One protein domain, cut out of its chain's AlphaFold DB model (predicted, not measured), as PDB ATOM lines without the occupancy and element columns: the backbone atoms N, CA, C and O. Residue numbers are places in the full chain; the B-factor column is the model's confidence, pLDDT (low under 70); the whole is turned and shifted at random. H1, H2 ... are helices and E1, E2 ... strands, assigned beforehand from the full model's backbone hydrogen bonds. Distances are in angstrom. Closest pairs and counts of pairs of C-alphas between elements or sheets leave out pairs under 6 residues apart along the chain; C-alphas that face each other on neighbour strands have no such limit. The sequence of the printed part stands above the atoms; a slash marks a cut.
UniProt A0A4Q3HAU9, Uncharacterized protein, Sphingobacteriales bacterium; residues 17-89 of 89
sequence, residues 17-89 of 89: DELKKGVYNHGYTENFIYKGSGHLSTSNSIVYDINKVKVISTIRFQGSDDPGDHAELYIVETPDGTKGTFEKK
ATOM      1  N   ASP A  17     -10.070 -52.852 -14.323       77.44
ATOM      2  CA  ASP A  17     -10.136 -53.779 -15.457       77.44
ATOM      3  C   ASP A  17     -10.637 -55.182 -15.095       77.44
ATOM      4  O   ASP A  17     -11.392 -55.786 -15.855       77.44
ATOM      5  N   GLU A  18     -10.242 -55.724 -13.942       81.25
ATOM      6  CA  GLU A  18     -10.709 -57.044 -13.504       81.25
ATOM      7  C   GLU A  18     -12.188 -57.018 -13.126       81.25
ATOM      8  O   GLU A  18     -12.921 -57.967 -13.412       81.25
ATOM      9  N   LEU A  19     -12.638 -55.926 -12.504       83.12
ATOM     10  CA  LEU A  19     -14.048 -55.728 -12.186       83.12
ATOM     11  C   LEU A  19     -14.876 -55.573 -13.460       83.12
ATOM     12  O   LEU A  19     -15.872 -56.280 -13.598       83.12
ATOM     13  N   LYS A  20     -14.423 -54.754 -14.417       82.25
ATOM     14  CA  LYS A  20     -15.057 -54.602 -15.738       82.25
ATOM     15  C   LYS A  20     -15.174 -55.939 -16.472       82.25
ATOM     16  O   LYS A  20     -16.256 -56.287 -16.932       82.25
ATOM     17  N   LYS A  21     -14.106 -56.744 -16.512       85.38
ATOM     18  CA  LYS A  21     -14.145 -58.099 -17.100       85.38
ATOM     19  C   LYS A  21     -15.113 -59.026 -16.367       85.38
ATOM     20  O   LYS A  21     -15.845 -59.778 -17.003       85.38
ATOM     21  N   GLY A  22     -15.128 -58.971 -15.036       87.44
ATOM     22  CA  GLY A  22     -16.045 -59.762 -14.220       87.44
ATOM     23  C   GLY A  22     -17.502 -59.449 -14.544       87.44
ATOM     24  O   GLY A  22     -18.267 -60.355 -14.859       87.44
ATOM     25  N   VAL A  23     -17.881 -58.172 -14.520       88.25
ATOM     26  CA  VAL A  23     -19.267 -57.757 -14.783       88.25
ATOM     27  C   VAL A  23     -19.660 -57.968 -16.245       88.25
ATOM     28  O   VAL A  23     -20.792 -58.368 -16.504       88.25
ATOM     29  N   TYR A  24     -18.723 -57.820 -17.187       87.88
ATOM     30  CA  TYR A  24     -18.935 -58.169 -18.592       87.88
ATOM     31  C   TYR A  24     -19.353 -59.638 -18.744       87.88
ATOM     32  O   TYR A  24     -20.356 -59.933 -19.391       87.88
ATOM     33  N   ASN A  25     -18.672 -60.559 -18.052       88.00
ATOM     34  CA  ASN A  25     -19.037 -61.982 -18.036       88.00
ATOM     35  C   ASN A  25     -20.398 -62.259 -17.367       88.00
ATOM     36  O   ASN A  25     -20.998 -63.303 -17.605       88.00
ATOM     37  N   HIS A  26     -20.892 -61.333 -16.543       85.94
ATOM     38  CA  HIS A  26     -22.234 -61.372 -15.955       85.94
ATOM     39  C   HIS A  26     -23.306 -60.683 -16.826       85.94
ATOM     40  O   HIS A  26     -24.456 -60.582 -16.399       85.94
ATOM     41  N   GLY A  27     -22.957 -60.228 -18.035       88.12
ATOM     42  CA  GLY A  27     -23.883 -59.613 -18.990       88.12
ATOM     43  C   GLY A  27     -23.960 -58.086 -18.928       88.12
ATOM     44  O   GLY A  27     -24.796 -57.502 -19.609       88.12
ATOM     45  N   TYR A  28     -23.103 -57.424 -18.144       90.50
ATOM     46  CA  TYR A  28     -22.969 -55.962 -18.150       90.50
ATOM     47  C   TYR A  28     -21.994 -55.550 -19.252       90.50
ATOM     48  O   TYR A  28     -20.826 -55.262 -18.991       90.50
ATOM     49  N   THR A  29     -22.457 -55.606 -20.497       90.75
ATOM     50  CA  THR A  29     -21.605 -55.427 -21.680       90.75
ATOM     51  C   THR A  29     -21.544 -53.992 -22.179       90.75
ATOM     52  O   THR A  29     -20.624 -53.656 -22.921       90.75
ATOM     53  N   GLU A  30     -22.512 -53.157 -21.803       92.00
ATOM     54  CA  GLU A  30     -22.606 -51.792 -22.308       92.00
ATOM     55  C   GLU A  30     -21.690 -50.839 -21.527       92.00
ATOM     56  O   GLU A  30     -21.562 -50.927 -20.301       92.00
ATOM     57  N   ASN A  31     -21.059 -49.899 -22.230       90.06
ATOM     58  CA  ASN A  31     -20.297 -48.829 -21.594       90.06
ATOM     59  C   ASN A  31     -21.053 -47.508 -21.725       90.06
ATOM     60  O   ASN A  31     -21.209 -46.959 -22.818       90.06
ATOM     61  N   PHE A  32     -21.524 -47.004 -20.594       91.38
ATOM     62  CA  PHE A  32     -22.256 -45.758 -20.508       91.38
ATOM     63  C   PHE A  32     -21.298 -44.601 -20.218       91.38
ATOM     64  O   PHE A  32     -20.388 -44.690 -19.396       91.38
ATOM     65  N   ILE A  33     -21.543 -43.470 -20.865       89.56
ATOM     66  CA  ILE A  33     -20.807 -42.228 -20.668       89.56
ATOM     67  C   ILE A  33     -21.708 -41.273 -19.900       89.56
ATOM     68  O   ILE A  33     -22.753 -40.860 -20.413       89.56
ATOM     69  N   TYR A  34     -21.286 -40.883 -18.698       88.06
ATOM     70  CA  TYR A  34     -21.981 -39.851 -17.940       88.06
ATOM     71  C   TYR A  34     -21.826 -38.488 -18.618       88.06
ATOM     72  O   TYR A  34     -20.726 -37.970 -18.811       88.06
ATOM     73  N   LYS A  35     -22.957 -37.903 -19.001       86.12
ATOM     74  CA  LYS A  35     -23.085 -36.528 -19.468       86.12
ATOM     75  C   LYS A  35     -23.543 -35.708 -18.266       86.12
ATOM     76  O   LYS A  35     -24.579 -36.010 -17.679       86.12
ATOM     77  N   GLY A  36     -22.785 -34.670 -17.909       76.75
ATOM     78  CA  GLY A  36     -22.975 -33.861 -16.690       76.75
ATOM     79  C   GLY A  36     -24.374 -33.267 -16.465       76.75
ATOM     80  O   GLY A  36     -24.653 -32.784 -15.376       76.75
ATOM     81  N   SER A  37     -25.271 -33.346 -17.449       81.56
ATOM     82  CA  SER A  37     -26.695 -33.020 -17.345       81.56
ATOM     83  C   SER A  37     -27.560 -34.125 -16.711       81.56
ATOM     84  O   SER A  37     -28.778 -34.076 -16.852       81.56
ATOM     85  N   GLY A  38     -26.973 -35.139 -16.063       84.31
ATOM     86  CA  GLY A  38     -27.725 -36.257 -15.478       84.31
ATOM     87  C   GLY A  38     -28.155 -37.310 -16.501       84.31
ATOM     88  O   GLY A  38     -29.136 -38.017 -16.288       84.31
ATOM     89  N   HIS A  39     -27.437 -37.422 -17.617       88.56
ATOM     90  CA  HIS A  39     -27.754 -38.386 -18.665       88.56
ATOM     91  C   HIS A  39     -26.619 -39.393 -18.853       88.56
ATOM     92  O   HIS A  39     -25.446 -39.061 -18.703       88.56
ATOM     93  N   LEU A  40     -26.963 -40.621 -19.222       89.69
ATOM     94  CA  LEU A  40     -26.031 -41.670 -19.617       89.69
ATOM     95  C   LEU A  40     -26.170 -41.906 -21.117       89.69
ATOM     96  O   LEU A  40     -27.260 -42.194 -21.596       89.69
ATOM     97  N   SER A  41     -25.074 -41.788 -21.861       89.38
ATOM     98  CA  SER A  41     -25.046 -42.086 -23.296       89.38
ATOM     99  C   SER A  41     -24.383 -43.434 -23.541       89.38
ATOM    100  O   SER A  41     -23.320 -43.682 -22.983       89.38
ATOM    101  N   THR A  42     -24.940 -44.269 -24.411       87.56
ATOM    102  CA  THR A  42     -24.257 -45.482 -24.897       87.56
ATOM    103  C   THR A  42     -23.430 -45.193 -26.142       87.56
ATOM    104  O   THR A  42     -23.553 -44.125 -26.755       87.56
ATOM    105  N   SER A  43     -22.615 -46.166 -26.554       80.88
ATOM    106  CA  SER A  43     -21.903 -46.147 -27.838       80.88
ATOM    107  C   SER A  43     -22.846 -46.024 -29.041       80.88
ATOM    108  O   SER A  43     -22.479 -45.429 -30.049       80.88
ATOM    109  N   ASN A  44     -24.087 -46.498 -28.910       81.50
ATOM    110  CA  ASN A  44     -25.129 -46.395 -29.933       81.50
ATOM    111  C   ASN A  44     -25.842 -45.027 -29.945       81.50
ATOM    112  O   ASN A  44     -26.882 -44.884 -30.582       81.50
ATOM    113  N   SER A  45     -25.313 -44.021 -29.237       82.12
ATOM    114  CA  SER A  45     -25.926 -42.689 -29.069       82.12
ATOM    115  C   SER A  45     -27.314 -42.704 -28.412       82.12
ATOM    116  O   SER A  45     -28.059 -41.729 -28.517       82.12
ATOM    117  N   ILE A  46     -27.667 -43.782 -27.705       86.25
ATOM    118  CA  ILE A  46     -28.890 -43.824 -26.901       86.25
ATOM    119  C   ILE A  46     -28.624 -43.072 -25.607       86.25
ATOM    120  O   ILE A  46     -27.593 -43.279 -24.966       86.25
ATOM    121  N   VAL A  47     -29.559 -42.207 -25.226       89.25
ATOM    122  CA  VAL A  47     -29.464 -41.382 -24.026       89.25
ATOM    123  C   VAL A  47     -30.500 -41.841 -23.006       89.25
ATOM    124  O   VAL A  47     -31.696 -41.861 -23.285       89.25
ATOM    125  N   TYR A  48     -30.030 -42.168 -21.808       89.81
ATOM    126  CA  TYR A  48     -30.842 -42.548 -20.661       89.81
ATOM    127  C   TYR A  48     -30.785 -41.456 -19.597       89.81
ATOM    128  O   TYR A  48     -29.729 -40.891 -19.327       89.81
ATOM    129  N   ASP A  49     -31.919 -41.177 -18.966       91.00
ATOM    130  CA  ASP A  49     -31.970 -40.347 -17.762       91.00
ATOM    131  C   ASP A  49     -31.432 -41.160 -16.581       91.00
ATOM    132  O   ASP A  49     -31.953 -42.241 -16.297       91.00
ATOM    133  N   ILE A  50     -30.408 -40.654 -15.887       89.81
ATOM    134  CA  ILE A  50     -29.778 -41.364 -14.768       89.81
ATOM    135  C   ILE A  50     -30.773 -41.694 -13.648       89.81
ATOM    136  O   ILE A  50     -30.622 -42.718 -12.988       89.81
ATOM    137  N   ASN A  51     -31.826 -40.892 -13.474       89.94
ATOM    138  CA  ASN A  51     -32.859 -41.126 -12.461       89.94
ATOM    139  C   ASN A  51     -33.754 -42.324 -12.799       89.94
ATOM    140  O   ASN A  51     -34.419 -42.870 -11.921       89.94
ATOM    141  N   LYS A  52     -33.791 -42.731 -14.072       91.56
ATOM    142  CA  LYS A  52     -34.525 -43.915 -14.534       91.56
ATOM    143  C   LYS A  52     -33.659 -45.167 -14.545       91.56
ATOM    144  O   LYS A  52     -34.180 -46.264 -14.718       91.56
ATOM    145  N   VAL A  53     -32.350 -45.016 -14.392       91.62
ATOM    146  CA  VAL A  53     -31.413 -46.130 -14.404       91.62
ATOM    147  C   VAL A  53     -31.258 -46.686 -12.993       91.62
ATOM    148  O   VAL A  53     -31.088 -45.958 -12.018       91.62
ATOM    149  N   LYS A  54     -31.302 -48.012 -12.876       93.75
ATOM    150  CA  LYS A  54     -31.123 -48.705 -11.607       93.75
ATOM    151  C   LYS A  54     -29.638 -48.912 -11.337       93.75
ATOM    152  O   LYS A  54     -28.961 -49.629 -12.073       93.75
ATOM    153  N   VAL A  55     -29.142 -48.336 -10.244       92.44
ATOM    154  CA  VAL A  55     -27.783 -48.597  -9.758       92.44
ATOM    155  C   VAL A  55     -27.763 -49.926  -9.012       92.44
ATOM    156  O   VAL A  55     -28.430 -50.091  -7.993       92.44
ATOM    157  N   ILE A  56     -27.010 -50.887  -9.542       93.00
ATOM    158  CA  ILE A  56     -26.848 -52.222  -8.961       93.00
ATOM    159  C   ILE A  56     -25.720 -52.223  -7.932       93.00
ATOM    160  O   ILE A  56     -25.844 -52.843  -6.879       93.00
ATOM    161  N   SER A  57     -24.618 -51.533  -8.228       89.06
ATOM    162  CA  SER A  57     -23.473 -51.430  -7.326       89.06
ATOM    163  C   SER A  57     -22.635 -50.201  -7.654       89.06
ATOM    164  O   SER A  57     -22.502 -49.824  -8.818       89.06
ATOM    165  N   THR A  58     -22.014 -49.628  -6.627       89.06
ATOM    166  CA  THR A  58     -21.066 -48.517  -6.747       89.06
ATOM    167  C   THR A  58     -19.750 -48.928  -6.112       89.06
ATOM    168  O   THR A  58     -19.727 -49.441  -4.993       89.06
ATOM    169  N   ILE A  59     -18.654 -48.733  -6.837       85.81
ATOM    170  CA  ILE A  59     -17.305 -49.083  -6.399       85.81
ATOM    171  C   ILE A  59     -16.448 -47.833  -6.525       85.81
ATOM    172  O   ILE A  59     -16.240 -47.330  -7.624       85.81
ATOM    173  N   ARG A  60     -15.950 -47.338  -5.394       82.19
ATOM    174  CA  ARG A  60     -15.054 -46.185  -5.354       82.19
ATOM    175  C   ARG A  60     -13.606 -46.655  -5.293       82.19
ATOM    176  O   ARG A  60     -13.243 -47.433  -4.413       82.19
ATOM    177  N   PHE A  61     -12.798 -46.145  -6.205       76.19
ATOM    178  CA  PHE A  61     -11.356 -46.310  -6.266       76.19
ATOM    179  C   PHE A  61     -10.715 -45.000  -5.818       76.19
ATOM    180  O   PHE A  61     -11.104 -43.925  -6.272       76.19
ATOM    181  N   GLN A  62      -9.754 -45.089  -4.904       68.75
ATOM    182  CA  GLN A  62      -8.851 -43.978  -4.616       68.75
ATOM    183  C   GLN A  62      -7.645 -44.128  -5.534       68.75
ATOM    184  O   GLN A  62      -7.058 -45.213  -5.595       68.75
ATOM    185  N   GLY A  63      -7.314 -43.070  -6.272       62.00
ATOM    186  CA  GLY A  63      -6.071 -42.999  -7.016       62.00
ATOM    187  C   GLY A  63      -4.889 -43.103  -6.058       62.00
ATOM    188  O   GLY A  63      -4.894 -42.527  -4.972       62.00
ATOM    189  N   SER A  64      -3.877 -43.873  -6.448       57.84
ATOM    190  CA  SER A  64      -2.651 -44.036  -5.661       57.84
ATOM    191  C   SER A  64      -1.781 -42.773  -5.655       57.84
ATOM    192  O   SER A  64      -0.944 -42.626  -4.769       57.84
ATOM    193  N   ASP A  65      -1.956 -41.907  -6.657       58.31
ATOM    194  CA  ASP A  65      -1.024 -40.823  -6.996       58.31
ATOM    195  C   ASP A  65      -1.518 -39.433  -6.570       58.31
ATOM    196  O   ASP A  65      -0.709 -38.583  -6.209       58.31
ATOM    197  N   ASP A  66      -2.835 -39.206  -6.544       58.94
ATOM    198  CA  ASP A  66      -3.417 -37.925  -6.147       58.94
ATOM    199  C   ASP A  66      -4.566 -38.147  -5.145       58.94
ATOM    200  O   ASP A  66      -5.537 -38.835  -5.466       58.94
ATOM    201  N   PRO A  67      -4.489 -37.589  -3.922       57.72
ATOM    202  CA  PRO A  67      -5.519 -37.759  -2.895       57.72
ATOM    203  C   PRO A  67      -6.864 -37.099  -3.255       57.72
ATOM    204  O   PRO A  67      -7.855 -37.315  -2.550       57.72
ATOM    205  N   GLY A  68      -6.914 -36.292  -4.320       62.50
ATOM    206  CA  GLY A  68      -8.130 -35.750  -4.915       62.50
ATOM    207  C   GLY A  68      -8.707 -36.615  -6.041       62.50
ATOM    208  O   GLY A  68      -9.919 -36.552  -6.268       62.50
ATOM    209  N   ASP A  69      -7.901 -37.455  -6.698       62.66
ATOM    210  CA  ASP A  69      -8.343 -38.309  -7.803       62.66
ATOM    211  C   ASP A  69      -9.057 -39.551  -7.254       62.66
ATOM    212  O   ASP A  69      -8.475 -40.494  -6.709       62.66
ATOM    213  N   HIS A  70     -10.382 -39.521  -7.342       68.94
ATOM    214  CA  HIS A  70     -11.232 -40.644  -6.996       68.94
ATOM    215  C   HIS A  70     -12.065 -41.009  -8.213       68.94
ATOM    216  O   HIS A  70     -12.772 -40.176  -8.767       68.94
ATOM    217  N   ALA A  71     -12.010 -42.275  -8.602       77.19
ATOM    218  CA  ALA A  71     -12.870 -42.801  -9.646       77.19
ATOM    219  C   ALA A  71     -14.000 -43.599  -9.002       77.19
ATOM    220  O   ALA A  71     -13.774 -44.432  -8.124       77.19
ATOM    221  N   GLU A  72     -15.225 -43.379  -9.450       86.88
ATOM    222  CA  GLU A  72     -16.381 -44.162  -9.035       86.88
ATOM    223  C   GLU A  72     -16.895 -44.956 -10.237       86.88
ATOM    224  O   GLU A  72     -17.321 -44.389 -11.243       86.88
ATOM    225  N   LEU A  73     -16.852 -46.285 -10.144       87.81
ATOM    226  CA  LEU A  73     -17.477 -47.179 -11.109       87.81
ATOM    227  C   LEU A  73     -18.895 -47.500 -10.646       87.81
ATOM    228  O   LEU A  73     -19.105 -48.028  -9.550       87.81
ATOM    229  N   TYR A  74     -19.856 -47.252 -11.521       91.25
ATOM    230  CA  TYR A  74     -21.251 -47.603 -11.322       91.25
ATOM    231  C   TYR A  74     -21.614 -48.758 -12.241       91.25
ATOM    232  O   TYR A  74     -21.397 -48.694 -13.449       91.25
ATOM    233  N   ILE A  75     -22.189 -49.805 -11.660       92.88
ATOM    234  CA  ILE A  75     -22.793 -50.923 -12.381       92.88
ATOM    235  C   ILE A  75     -24.289 -50.660 -12.423       92.88
ATOM    236  O   ILE A  75     -24.917 -50.504 -11.370       92.88
ATOM    237  N   VAL A  76     -24.854 -50.602 -13.623       93.56
ATOM    238  CA  VAL A  76     -26.220 -50.137 -13.831       93.56
ATOM    239  C   VAL A  76     -27.022 -50.996 -14.797       93.56
ATOM    240  O   VAL A  76     -26.476 -51.696 -15.649       93.56
ATOM    241  N   GLU A  77     -28.340 -50.915 -14.648       93.94
ATOM    242  CA  GLU A  77     -29.333 -51.521 -15.530       93.94
ATOM    243  C   GLU A  77     -30.383 -50.471 -15.903       93.94
ATOM    244  O   GLU A  77     -30.958 -49.807 -15.035       93.94
ATOM    245  N   THR A  78     -30.604 -50.281 -17.195       92.00
ATOM    246  CA  THR A  78     -31.565 -49.317 -17.737       92.00
ATOM    247  C   THR A  78     -32.975 -49.927 -17.825       92.00
ATOM    248  O   THR A  78     -33.130 -51.149 -17.760       92.00
ATOM    249  N   PRO A  79     -34.033 -49.108 -17.989       89.81
ATOM    250  CA  PRO A  79     -35.419 -49.597 -18.053       89.81
ATOM    251  C   PRO A  79     -35.729 -50.572 -19.198       89.81
ATOM    252  O   PRO A  79     -36.640 -51.384 -19.081       89.81
ATOM    253  N   ASP A  80     -34.993 -50.485 -20.303       89.56
ATOM    254  CA  ASP A  80     -35.059 -51.389 -21.460       89.56
ATOM    255  C   ASP A  80     -34.273 -52.695 -21.243       89.56
ATOM    256  O   ASP A  80     -34.242 -53.550 -22.124       89.56
ATOM    257  N   GLY A  81     -33.655 -52.871 -20.070       89.06
ATOM    258  CA  GLY A  81     -32.887 -54.061 -19.710       89.06
ATOM    259  C   GLY A  81     -31.430 -54.030 -20.166       89.06
ATOM    260  O   GLY A  81     -30.720 -55.016 -19.957       89.06
ATOM    261  N   THR A  82     -30.962 -52.921 -20.749       91.06
ATOM    262  CA  THR A  82     -29.552 -52.748 -21.117       91.06
ATOM    263  C   THR A  82     -28.701 -52.643 -19.851       91.06
ATOM    264  O   THR A  82     -28.934 -51.826 -18.958       91.06
ATOM    265  N   LYS A  83     -27.698 -53.512 -19.747       93.50
ATOM    266  CA  LYS A  83     -26.827 -53.626 -18.576       93.50
ATOM    267  C   LYS A  83     -25.427 -53.184 -18.931       93.50
ATOM    268  O   LYS A  83     -24.878 -53.578 -19.960       93.50
ATOM    269  N   GLY A  84     -24.818 -52.419 -18.041       92.38
ATOM    270  CA  GLY A  84     -23.497 -51.887 -18.307       92.38
ATOM    271  C   GLY A  84     -22.882 -51.167 -17.129       92.38
ATOM    272  O   GLY A  84     -23.347 -51.263 -15.990       92.38
ATOM    273  N   THR A  85     -21.820 -50.434 -17.423       93.00
ATOM    274  CA  THR A  85     -21.097 -49.646 -16.429       93.00
ATOM    275  C   THR A  85     -20.853 -48.229 -16.910       93.00
ATOM    276  O   THR A  85     -20.666 -48.031 -18.105       93.00
ATOM    277  N   PHE A  86     -20.790 -47.264 -15.995       91.31
ATOM    278  CA  PHE A  86     -20.179 -45.963 -16.267       91.31
ATOM    279  C   PHE A  86     -19.182 -45.596 -15.181       91.31
ATOM    280  O   PHE A  86     -19.315 -45.985 -14.020       91.31
ATOM    281  N   GLU A  87     -18.196 -44.806 -15.573       88.31
ATOM    282  CA  GLU A  87     -17.216 -44.222 -14.671       88.31
ATOM    283  C   GLU A  87     -17.554 -42.754 -14.452       88.31
ATOM    284  O   GLU A  87     -17.835 -42.016 -15.401       88.31
ATOM    285  N   LYS A  88     -17.510 -42.334 -13.193       83.44
ATOM    286  CA  LYS A  88     -17.566 -40.936 -12.799       83.44
ATOM    287  C   LYS A  88     -16.205 -40.565 -12.220       83.44
ATOM    288  O   LYS A  88     -15.710 -41.247 -11.322       83.44
ATOM    289  N   LYS A  89     -15.610 -39.531 -12.800       74.69
ATOM    290  CA  LYS A  89     -14.397 -38.871 -12.324       74.69
ATOM    291  C   LYS A  89     -14.772 -37.485 -11.819       74.69
ATOM    292  O   LYS A  89     -15.800 -36.962 -12.319       74.69
TER     293      LYS A  89
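This is residues 17 to 89 of the 89 residues of an uncharacterized protein of Sphingobacteriales bacterium (UniProt A0A4Q3HAU9). A single strongly twisted and curled sheet of six strands is made of two three-stranded meanders, E1 E2 E3 and E4 E5 E6, joined side by side through E1 and E6, with one short helix, H1, over one face on E6 and E5. The long hairpin of E4 and E5 runs along the longest axis, while E2 and E3 are short strands at the other edge of the sheet. The printed part has 73 residues with one named helix and six named strands, in the order H1 E1 E2 E3 E4 E5 E6; the sheet is mixed, in the order E3 E2 E1 E6 E5 E4, and the class is mixed, helices and strands. The whole is compact, with a radius of gyration of the C-alphas of 12.4 A and spans of 38 by 30 by 19 A.

H1 is residues 17 to 25, 12.4 A long, with C-alpha 17 at (-10.136, -53.779, -15.457). E1 is residues 30 to 35, 15.5 A. E2, residues 39 to 41, and E3, residues 47 to 49, are 6.5 A and 6.8 A long. E4 is residues 54 to 62, 23.8 A, with C-alpha 54 at (-31.123, -48.705, -11.607), and it bends by 50 degrees at residue 57. E5 is residues 70 to 77, 22.8 A. E6 is residues 83 to 88, 16.7 A, and ends with C-alpha 88 at (-17.566, -40.936, -12.799).

H1 is on the sheet at a height over the sheet of 9.3 A, over E6 and E5, and runs along the strands, at 1 degrees to E5 on the local plane. The closest C-alphas of H1 and E6 are those of Tyr 24 and Gly 84, 7.8 A apart. In H1 every O i to N i+4 pair is within hydrogen-bond range. E1 and E6 are parallel, at 38 degrees, with N 32 and O 85 2.8 A apart. E1 is staggered, pairing with E6 over residues 30 to 32 and with E2 over residues 33 to 35. E1 and E2 form an antiparallel hairpin, with N 33 and O 41 at 2.8 A. E2 and E3 form another, with N 40 and O 48 at 2.8 A. In the hairpin of E5 and E6, N 88 and O 72 are 2.8 A apart. In that of E4 and E5, N 59 and O 73 are 2.8 A apart. The edge strands are E3 and E4, and these two are apart.

The C-alphas farthest apart are those of Asp 65 and Asp 80, 38.5 A. The printed part has no cut and no long link; the link from E4 to E5 is short and the others are tight. The mean pLDDT of the printed part is 84.5, with residues 62 to 70 under 70.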